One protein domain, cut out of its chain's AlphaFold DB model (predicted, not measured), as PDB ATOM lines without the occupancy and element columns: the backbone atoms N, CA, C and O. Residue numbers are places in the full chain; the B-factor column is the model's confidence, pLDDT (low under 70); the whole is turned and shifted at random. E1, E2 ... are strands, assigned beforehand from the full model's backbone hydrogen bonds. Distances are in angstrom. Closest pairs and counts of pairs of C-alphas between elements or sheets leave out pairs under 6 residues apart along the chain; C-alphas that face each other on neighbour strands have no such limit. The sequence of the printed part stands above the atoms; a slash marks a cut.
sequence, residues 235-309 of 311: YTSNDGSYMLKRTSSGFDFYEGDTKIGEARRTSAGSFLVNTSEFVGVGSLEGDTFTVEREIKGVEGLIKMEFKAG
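This is residues 235 to 309 of the 311 residues of an uncharacterized protein of Leeuwenhoekiella sp (UniProt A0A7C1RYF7). The domain is a small closed barrel of eight antiparallel strands that ring one axis in chain order, with the last strand, E8, beside the short first one, E1. The E7 and E8 hairpin is long, and its link, residues 295 to 300, reaches out beyond the rest of the barrel. The printed part has 75 residues with no named helix and eight named strands, E1 to E8, and its class is all strand. It is compact, with a radius of gyration of the C-alphas of 11.6 A and spans of 34 by 30 by 22 A.

The ring is a meander, each strand the antiparallel neighbour of the one before. E7, residues 288 to 294, and E8, residues 301 to 308, form a hairpin at 159 degrees, with N 291 and O 304 2.9 A apart, within hydrogen-bond range. On the other side of E8 lies E1, residues 235 to 237, at 134 degrees, with N 236 and O 307 at 2.9 A. E1 and E2, residues 242 to 246, are a hairpin at 163 degrees, with N 244 and O 235 at 2.8 A. E2 and E3, residues 250 to 255, form the next hairpin, with N 252 and O 245 at 2.8 A. E3 and E4, residues 258 to 265, follow as a hairpin, with N 253 and O 261 at 2.8 A. E4 and E5, residues 271 to 275, are a hairpin with N 272 and O 264 at 2.8 A. E5 and E6, residues 279 to 285, form a hairpin at 136 degrees, with N 271 and O 282 at 2.8 A. E6 and E7 are a hairpin at 153 degrees, with N 283 and O 290 at 2.9 A. Among the strands that are apart are E1 and E5, E2 and E6, E3 and E7, and E4 and E8.

E1 begins at C-alpha 235, (79.692, 205.272, 202.256). E4 is 21.2 A long from first to last C-alpha, E6 19.1 A and E7 19.6 A. E8 is 22.3 A long, from C-alpha 301 at (59.310, 208.873, 198.498) to C-alpha 308 at (80.643, 202.312, 199.622).

The two C-alphas farthest apart are those of Ser 248 and Gly 297, at 35.4 A, while those of Tyr 235 and Gly 309, the first and last printed, are 5.8 A apart. The printed part has no cut. The link from E7 to E8 is short but not tight, and the other links are tight. The mean pLDDT of the printed part is 89.6, and residues 296 to 298 are under 70.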
ATOM      1  N   TYR A 235      80.549 205.106 203.434       94.94
ATOM      2  CA  TYR A 235      79.692 205.272 202.256       94.94
ATOM      3  C   TYR A 235      79.520 206.765 201.962       94.94
ATOM      4  O   TYR A 235      79.409 207.558 202.895       94.94
ATOM      5  N   THR A 236      79.439 207.147 200.690       93.50
ATOM      6  CA  THR A 236      79.358 208.552 200.253       93.50
ATOM      7  C   THR A 236      78.197 208.738 199.280       93.50
ATOM      8  O   THR A 236      77.921 207.853 198.467       93.50
ATOM      9  N   SER A 237      77.492 209.868 199.365       91.69
ATOM     10  CA  SER A 237      76.403 210.203 198.442       91.69
ATOM     11  C   SER A 237      76.919 210.454 197.019       91.69
ATOM     12  O   SER A 237      78.058 210.876 196.820       91.69
ATOM     13  N   ASN A 238      76.072 210.228 196.009       84.75
ATOM     14  CA  ASN A 238      76.442 210.361 194.587       84.75
ATOM     15  C   ASN A 238      76.960 211.763 194.178       84.75
ATOM     16  O   ASN A 238      77.587 211.898 193.130       84.75
ATOM     17  N   ASP A 239      76.678 212.797 194.971       75.50
ATOM     18  CA  ASP A 239      77.123 214.186 194.790       75.50
ATOM     19  C   ASP A 239      78.327 214.575 195.673       75.50
ATOM     20  O   ASP A 239      78.866 215.670 195.525       75.50
ATOM     21  N   GLY A 240      78.761 213.697 196.586       81.50
ATOM     22  CA  GLY A 240      79.846 213.946 197.538       81.50
ATOM     23  C   GLY A 240      79.481 214.807 198.755       81.50
ATOM     24  O   GLY A 240      80.337 215.007 199.614       81.50
ATOM     25  N   SER A 241      78.241 215.300 198.856       74.31
ATOM     26  CA  SER A 241      77.805 216.202 199.937       74.31
ATOM     27  C   SER A 241      77.784 215.532 201.316       74.31
ATOM     28  O   SER A 241      78.056 216.178 202.328       74.31
ATOM     29  N   TYR A 242      77.472 214.233 201.364       92.56
ATOM     30  CA  TYR A 242      77.212 213.498 202.599       92.56
ATOM     31  C   TYR A 242      78.012 212.195 202.687       92.56
ATOM     32  O   TYR A 242      78.207 211.486 201.696       92.56
ATOM     33  N   MET A 243      78.407 211.836 203.908       94.62
ATOM     34  CA  MET A 243      79.172 210.628 204.222       94.62
ATOM     35  C   MET A 243      78.548 209.879 205.406       94.62
ATOM     36  O   MET A 243      78.177 210.484 206.409       94.62
ATOM     37  N   LEU A 244      78.480 208.552 205.325       96.38
ATOM     38  CA  LEU A 244      78.133 207.663 206.433       96.38
ATOM     39  C   LEU A 244      79.398 206.977 206.937       96.38
ATOM     40  O   LEU A 244      80.190 206.481 206.134       96.38
ATOM     41  N   LYS A 245      79.539 206.867 208.259       95.06
ATOM     42  CA  LYS A 245      80.552 206.030 208.916       95.06
ATOM     43  C   LYS A 245      79.846 204.927 209.701       95.06
ATOM     44  O   LYS A 245      78.912 205.203 210.452       95.06
ATOM     45  N   ARG A 246      80.248 203.672 209.500       94.06
ATOM     46  CA  ARG A 246      79.642 202.498 210.147       94.06
ATOM     47  C   ARG A 246      79.890 202.512 211.657       94.06
ATOM     48  O   ARG A 246      80.988 202.818 212.113       94.06
ATOM     49  N   THR A 247      78.877 202.136 212.431       92.44
ATOM     50  CA  THR A 247      78.944 201.992 213.892       92.44
ATOM     51  C   THR A 247      78.412 200.624 214.327       92.44
ATOM     52  O   THR A 247      77.850 199.869 213.534       92.44
ATOM     53  N   SER A 248      78.563 200.280 215.609       88.00
ATOM     54  CA  SER A 248      78.054 199.017 216.169       88.00
ATOM     55  C   SER A 248      76.519 198.915 216.191       88.00
ATOM     56  O   SER A 248      75.987 197.810 216.285       88.00
ATOM     57  N   SER A 249      75.806 200.042 216.096       83.62
ATOM     58  CA  SER A 249      74.337 200.134 216.107       83.62
ATOM     59  C   SER A 249      73.729 200.575 214.766       83.62
ATOM     60  O   SER A 249      72.502 200.564 214.617       83.62
ATOM     61  N   GLY A 250      74.560 200.930 213.779       94.56
ATOM     62  CA  GLY A 250      74.138 201.338 212.443       94.56
ATOM     63  C   GLY A 250      75.162 202.242 211.758       94.56
ATOM     64  O   GLY A 250      76.242 201.773 211.402       94.56
ATOM     65  N   PHE A 251      74.814 203.512 211.542       97.00
ATOM     66  CA  PHE A 251      75.672 204.491 210.862       97.00
ATOM     67  C   PHE A 251      75.571 205.886 211.482       97.00
ATOM     68  O   PHE A 251      74.482 206.314 211.852       97.00
ATOM     69  N   ASP A 252      76.680 206.620 211.497       97.31
ATOM     70  CA  ASP A 252      76.734 208.056 211.778       97.31
ATOM     71  C   ASP A 252      76.793 208.834 210.456       97.31
ATOM     72  O   ASP A 252      77.606 208.516 209.589       97.31
ATOM     73  N   PHE A 253      75.933 209.840 210.299       97.19
ATOM     74  CA  PHE A 253      75.823 210.685 209.106       97.19
ATOM     75  C   PHE A 253      76.611 211.982 209.280       97.19
ATOM     76  O   PHE A 253      76.505 212.641 210.318       97.19
ATOM     77  N   TYR A 254      77.328 212.382 208.234       94.94
ATOM     78  CA  TYR A 254      78.173 213.569 208.181       94.94
ATOM     79  C   TYR A 254      77.869 214.436 206.955       94.94
ATOM     80  O   TYR A 254      77.639 213.907 205.868       94.94
ATOM     81  N   GLU A 255      77.951 215.755 207.129       91.06
ATOM     82  CA  GLU A 255      78.141 216.735 206.053       91.06
ATOM     83  C   GLU A 255      79.556 217.316 206.223       91.06
ATOM     84  O   GLU A 255      79.883 217.911 207.259       91.06
ATOM     85  N   GLY A 256      80.440 217.047 205.258       85.94
ATOM     86  CA  GLY A 256      81.885 217.222 205.449       85.94
ATOM     87  C   GLY A 256      82.393 216.463 206.688       85.94
ATOM     88  O   GLY A 256      82.211 215.251 206.805       85.94
ATOM     89  N   ASP A 257      83.002 217.187 207.631       86.12
ATOM     90  CA  ASP A 257      83.478 216.645 208.915       86.12
ATOM     91  C   ASP A 257      82.434 216.693 210.053       86.12
ATOM     92  O   ASP A 257      82.656 216.118 211.123       86.12
ATOM     93  N   THR A 258      81.284 217.347 209.857       86.06
ATOM     94  CA  THR A 258      80.284 217.567 210.919       86.06
ATOM     95  C   THR A 258      79.308 216.396 210.998       86.06
ATOM     96  O   THR A 258      78.622 216.127 210.016       86.06
ATOM     97  N   LYS A 259      79.177 215.720 212.157       94.44
ATOM     98  CA  LYS A 259      78.111 214.716 212.361       94.44
ATOM     99  C   LYS A 259      76.752 215.429 212.388       94.44
ATOM    100  O   LYS A 259      76.446 216.127 213.351       94.44
ATOM    101  N   ILE A 260      75.942 215.215 211.354       95.25
ATOM    102  CA  ILE A 260      74.584 215.767 211.214       95.25
ATOM    103  C   ILE A 260      73.500 214.843 211.783       95.25
ATOM    104  O   ILE A 260      72.363 215.271 211.972       95.25
ATOM    105  N   GLY A 261      73.815 213.571 212.052       94.25
ATOM    106  CA  GLY A 261      72.857 212.626 212.622       94.25
ATOM    107  C   GLY A 261      73.307 211.175 212.576       94.25
ATOM    108  O   GLY A 261      74.500 210.887 212.511       94.25
ATOM    109  N   GLU A 262      72.352 210.253 212.624       97.31
ATOM    110  CA  GLU A 262      72.610 208.812 212.675       97.31
ATOM    111  C   GLU A 262      71.444 207.983 212.115       97.31
ATOM    112  O   GLU A 262      70.306 208.444 212.024       97.31
ATOM    113  N   ALA A 263      71.734 206.734 211.760       97.25
ATOM    114  CA  ALA A 263      70.762 205.738 211.342       97.25
ATOM    115  C   ALA A 263      70.859 204.499 212.237       97.25
ATOM    116  O   ALA A 263      71.839 203.754 212.175       97.25
ATOM    117  N   ARG A 264      69.841 204.268 213.074       94.62
ATOM    118  CA  ARG A 264      69.805 203.151 214.037       94.62
ATOM    119  C   ARG A 264      69.154 201.923 213.417       94.62
ATOM    120  O   ARG A 264      68.035 202.017 212.913       94.62
ATOM    121  N   ARG A 265      69.813 200.764 213.477       94.31
ATOM    122  CA  ARG A 265      69.275 199.512 212.925       94.31
ATOM    123  C   ARG A 265      68.076 199.005 213.736       94.31
ATOM    124  O   ARG A 265      68.124 198.950 214.961       94.31
ATOM    125  N   THR A 266      67.013 198.599 213.047       91.94
ATOM    126  CA  THR A 266      65.807 198.007 213.640       91.94
ATOM    127  C   THR A 266      65.928 196.486 213.764       91.94
ATOM    128  O   THR A 266      66.749 195.844 213.104       91.94
ATOM    129  N   SER A 267      65.047 195.875 214.561       89.00
ATOM    130  CA  SER A 267      64.876 194.416 214.613       89.00
ATOM    131  C   SER A 267      64.400 193.809 213.285       89.00
ATOM    132  O   SER A 267      64.660 192.636 213.033       89.00
ATOM    133  N   ALA A 268      63.758 194.602 212.417       86.94
ATOM    134  CA  ALA A 268      63.349 194.205 211.069       86.94
ATOM    135  C   ALA A 268      64.479 194.330 210.023       86.94
ATOM    136  O   ALA A 268      64.279 193.995 208.860       86.94
ATOM    137  N   GLY A 269      65.666 194.810 210.413       86.94
ATOM    138  CA  GLY A 269      66.846 194.918 209.550       86.94
ATOM    139  C   GLY A 269      66.966 196.218 208.749       86.94
ATOM    140  O   GLY A 269      68.060 196.500 208.263       86.94
ATOM    141  N   SER A 270      65.899 197.021 208.672       94.06
ATOM    142  CA  SER A 270      65.933 198.414 208.199       94.06
ATOM    143  C   SER A 270      66.653 199.334 209.193       94.06
ATOM    144  O   SER A 270      67.049 198.907 210.279       94.06
ATOM    145  N   PHE A 271      66.796 200.614 208.857       96.81
ATOM    146  CA  PHE A 271      67.373 201.634 209.731       96.81
ATOM    147  C   PHE A 271      66.414 202.820 209.894       96.81
ATOM    148  O   PHE A 271      65.781 203.242 208.931       96.81
ATOM    149  N   LEU A 272      66.321 203.383 211.099       92.75
ATOM    150  CA  LEU A 272      65.637 204.655 211.351       92.75
ATOM    151  C   LEU A 272      66.661 205.782 211.225       92.75
ATOM    152  O   LEU A 272      67.561 205.874 212.060       92.75
ATOM    153  N   VAL A 273      66.543 206.592 210.172       96.69
ATOM    154  CA  VAL A 273      67.488 207.660 209.813       96.69
ATOM    155  C   VAL A 273      66.991 208.979 210.395       96.69
ATOM    156  O   VAL A 273      65.872 209.403 210.101       96.69
ATOM    157  N   ASN A 274      67.818 209.630 211.209       93.19
ATOM    158  CA  ASN A 274      67.501 210.896 211.860       93.19
ATOM    159  C   ASN A 274      68.713 211.837 211.803       93.19
ATOM    160  O   ASN A 274      69.718 211.606 212.480       93.19
ATOM    161  N   THR A 275      68.622 212.886 210.982       93.94
ATOM    162  CA  THR A 275      69.665 213.907 210.785       93.94
ATOM    163  C   THR A 275      69.064 215.313 210.788       93.94
ATOM    164  O   THR A 275      67.846 215.460 210.675       93.94
ATOM    165  N   SER A 276      69.899 216.350 210.902       80.62
ATOM    166  CA  SER A 276      69.457 217.749 210.801       80.62
ATOM    167  C   SER A 276      68.808 218.074 209.451       80.62
ATOM    168  O   SER A 276      67.801 218.781 209.417       80.62
ATOM    169  N   GLU A 277      69.338 217.509 208.361       83.50
ATOM    170  CA  GLU A 277      68.916 217.827 206.992       83.50
ATOM    171  C   GLU A 277      67.784 216.926 206.481       83.50
ATOM    172  O   GLU A 277      67.039 217.306 205.574       83.50
ATOM    173  N   PHE A 278      67.641 215.718 207.036       88.00
ATOM    174  CA  PHE A 278      66.558 214.795 206.699       88.00
ATOM    175  C   PHE A 278      66.325 213.681 207.725       88.00
ATOM    176  O   PHE A 278      67.238 213.169 208.374       88.00
ATOM    177  N   VAL A 279      65.075 213.226 207.766       90.44
ATOM    178  CA  VAL A 279      64.647 211.978 208.406       90.44
ATOM    179  C   VAL A 279      64.187 210.988 207.334       90.44
ATOM    180  O   VAL A 279      63.800 211.404 206.240       90.44
ATOM    181  N   GLY A 280      64.220 209.687 207.621       93.81
ATOM    182  CA  GLY A 280      63.766 208.672 206.669       93.81
ATOM    183  C   GLY A 280      63.944 207.232 207.143       93.81
ATOM    184  O   GLY A 280      64.346 206.971 208.281       93.81
ATOM    185  N   VAL A 281      63.664 206.288 206.246       96.25
ATOM    186  CA  VAL A 281      63.934 204.859 206.451       96.25
ATOM    187  C   VAL A 281      65.122 204.453 205.587       96.25
ATOM    188  O   VAL A 281      65.146 204.713 204.388       96.25
ATOM    189  N   GLY A 282      66.120 203.828 206.204       96.69
ATOM    190  CA  GLY A 282      67.301 203.304 205.531       96.69
ATOM    191  C   GLY A 282      67.176 201.816 205.198       96.69
ATOM    192  O   GLY A 282      66.723 201.034 206.041       96.69
ATOM    193  N   SER A 283      67.651 201.409 204.021       96.00
ATOM    194  CA  SER A 283      68.038 200.025 203.709       96.00
ATOM    195  C   SER A 283      69.539 199.946 203.404       96.00
ATOM    196  O   SER A 283      70.157 200.933 203.007       96.00
ATOM    197  N   LEU A 284      70.133 198.769 203.613       94.06
ATOM    198  CA  LEU A 284      71.493 198.450 203.176       94.06
ATOM    199  C   LEU A 284      71.426 197.194 202.310       94.06
ATOM    200  O   LEU A 284      71.095 196.117 202.809       94.06
ATOM    201  N   GLU A 285      71.762 197.339 201.035       92.25
ATOM    202  CA  GLU A 285      71.722 196.281 200.030       92.25
ATOM    203  C   GLU A 285      73.103 196.204 199.369       92.25
ATOM    204  O   GLU A 285      73.486 197.058 198.573       92.25
ATOM    205  N   GLY A 286      73.895 195.206 199.776       88.94
ATOM    206  CA  GLY A 286      75.283 195.043 199.335       88.94
ATOM    207  C   GLY A 286      76.179 196.226 199.724       88.94
ATOM    208  O   GLY A 286      76.399 196.504 200.905       88.94
ATOM    209  N   ASP A 287      76.707 196.905 198.707       91.62
ATOM    210  CA  ASP A 287      77.575 198.086 198.795       91.62
ATOM    211  C   ASP A 287      76.808 199.421 198.872       91.62
ATOM    212  O   ASP A 287      77.424 200.485 198.951       91.62
ATOM    213  N   THR A 288      75.473 199.378 198.846       94.19
ATOM    214  CA  THR A 288      74.617 200.555 198.701       94.19
ATOM    215  C   THR A 288      73.732 200.732 199.930       94.19
ATOM    216  O   THR A 288      72.894 199.884 200.239       94.19
ATOM    217  N   PHE A 289      73.872 201.868 200.615       96.25
ATOM    218  CA  PHE A 289      72.899 202.320 201.610       96.25
ATOM    219  C   PHE A 289      71.914 203.283 200.936       96.25
ATOM    220  O   PHE A 289      72.332 204.219 200.258       96.25
ATOM    221  N   THR A 290      70.611 203.067 201.109       96.75
ATOM    222  CA  THR A 290      69.559 203.914 200.522       96.75
ATOM    223  C   THR A 290      68.703 204.512 201.624       96.75
ATOM    224  O   THR A 290      68.190 203.771 202.456       96.75
ATOM    225  N   VAL A 291      68.501 205.831 201.613       96.94
ATOM    226  CA  VAL A 291      67.521 206.518 202.470       96.94
ATOM    227  C   VAL A 291      66.284 206.850 201.647       96.94
ATOM    228  O   VAL A 291      66.377 207.602 200.680       96.94
ATOM    229  N   GLU A 292      65.124 206.342 202.048       94.12
ATOM    230  CA  GLU A 292      63.826 206.810 201.564       94.12
ATOM    231  C   GLU A 292      63.284 207.895 202.500       94.12
ATOM    232  O   GLU A 292      63.118 207.671 203.704       94.12
ATOM    233  N   ARG A 293      63.018 209.082 201.942       86.56
ATOM    234  CA  ARG A 293      62.472 210.243 202.660       86.56
ATOM    235  C   ARG A 293      61.324 210.889 201.887       86.56
ATOM    236  O   ARG A 293      61.357 210.962 200.660       86.56
ATOM    237  N   GLU A 294      60.339 211.409 202.604       79.94
ATOM    238  CA  GLU A 294      59.317 212.288 202.032       79.94
ATOM    239  C   GLU A 294      59.857 213.727 201.965       79.94
ATOM    240  O   GLU A 294      60.542 214.181 202.885       79.94
ATOM    241  N   ILE A 295      59.563 214.464 200.888       71.94
ATOM    242  CA  ILE A 295      59.848 215.904 200.798       71.94
ATOM    243  C   ILE A 295      58.545 216.640 200.511       71.94
ATOM    244  O   ILE A 295      57.887 216.395 199.504       71.94
ATOM    245  N   LYS A 296      58.194 217.586 201.388       60.25
ATOM    246  CA  LYS A 296      56.960 218.373 201.293       60.25
ATOM    247  C   LYS A 296      56.842 219.063 199.929       60.25
ATOM    248  O   LYS A 296      57.608 219.975 199.628       60.25
ATOM    249  N   GLY A 297      55.835 218.667 199.151       69.00
ATOM    250  CA  GLY A 297      55.568 219.209 197.814       69.00
ATOM    251  C   GLY A 297      56.135 218.382 196.654       69.00
ATOM    252  O   GLY A 297      55.953 218.785 195.510       69.00
ATOM    253  N   VAL A 298      56.769 217.236 196.922       67.06
ATOM    254  CA  VAL A 298      57.048 216.203 195.914       67.06
ATOM    255  C   VAL A 298      56.135 215.004 196.169       67.06
ATOM    256  O   VAL A 298      55.894 214.636 197.315       67.06
ATOM    257  N   GLU A 299      55.598 214.411 195.105       76.94
ATOM    258  CA  GLU A 299      54.748 213.224 195.199       76.94
ATOM    259  C   GLU A 299      55.606 211.953 195.319       76.94
ATOM    260  O   GLU A 299      56.425 211.660 194.447       76.94
ATOM    261  N   GLY A 300      55.406 211.192 196.400       78.94
ATOM    262  CA  GLY A 300      56.114 209.938 196.670       78.94
ATOM    263  C   GLY A 300      57.404 210.082 197.492       78.94
ATOM    264  O   GLY A 300      57.801 211.168 197.910       78.94
ATOM    265  N   LEU A 301      58.052 208.942 197.752       79.56
ATOM    266  CA  LEU A 301      59.310 208.873 198.498       79.56
ATOM    267  C   LEU A 301      60.507 209.110 197.571       79.56
ATOM    268  O   LEU A 301      60.643 208.469 196.528       79.56
ATOM    269  N   ILE A 302      61.410 209.993 197.989       87.19
ATOM    270  CA  ILE A 302      62.686 210.241 197.318       87.19
ATOM    271  C   ILE A 302      63.753 209.337 197.928       87.19
ATOM    272  O   ILE A 302      63.963 209.339 199.142       87.19
ATOM    273  N   LYS A 303      64.456 208.606 197.061       92.38
ATOM    274  CA  LYS A 303      65.648 207.825 197.400       92.38
ATOM    275  C   LYS A 303      66.893 208.714 197.370       92.38
ATOM    276  O   LYS A 303      67.104 209.455 196.412       92.38
ATOM    277  N   MET A 304      67.733 208.600 198.392       92.44
ATOM    278  CA  MET A 304      69.108 209.099 198.409       92.44
ATOM    279  C   MET A 304      70.043 207.898 198.559       92.44
ATOM    280  O   MET A 304      69.982 207.195 199.566       92.44
ATOM    281  N   GLU A 305      70.867 207.645 197.544       95.31
ATOM    282  CA  GLU A 305      71.828 206.539 197.533       95.31
ATOM    283  C   GLU A 305      73.211 206.985 198.009       95.31
ATOM    284  O   GLU A 305      73.703 208.055 197.638       95.31
ATOM    285  N   PHE A 306      73.841 206.104 198.780       95.62
ATOM    286  CA  PHE A 306      75.210 206.207 199.254       95.62
ATOM    287  C   PHE A 306      75.953 204.936 198.851       95.62
ATOM    288  O   PHE A 306      75.562 203.835 199.251       95.62
ATOM    289  N   LYS A 307      77.019 205.075 198.064       94.81
ATOM    290  CA  LYS A 307      77.863 203.952 197.641       94.81
ATOM    291  C   LYS A 307      79.045 203.819 198.584       94.81
ATOM    292  O   LYS A 307      79.603 204.824 199.026       94.81
ATOM    293  N   ALA A 308      79.422 202.587 198.892       92.00
ATOM    294  CA  ALA A 308      80.643 202.312 199.622       92.00
ATOM    295  C   ALA A 308      81.880 202.817 198.862       92.00
ATOM    296  O   ALA A 308      81.963 202.683 197.641       92.00
ATOM    297  N   GLY A 309      82.855 203.357 199.594       79.62
ATOM    298  CA  GLY A 309      84.195 203.581 199.058       79.62
ATOM    299  C   GLY A 309      85.062 202.333 199.228       79.62
ATOM    300  O   GLY A 309      85.114 201.775 200.325       79.62
TER     301      GLY A 309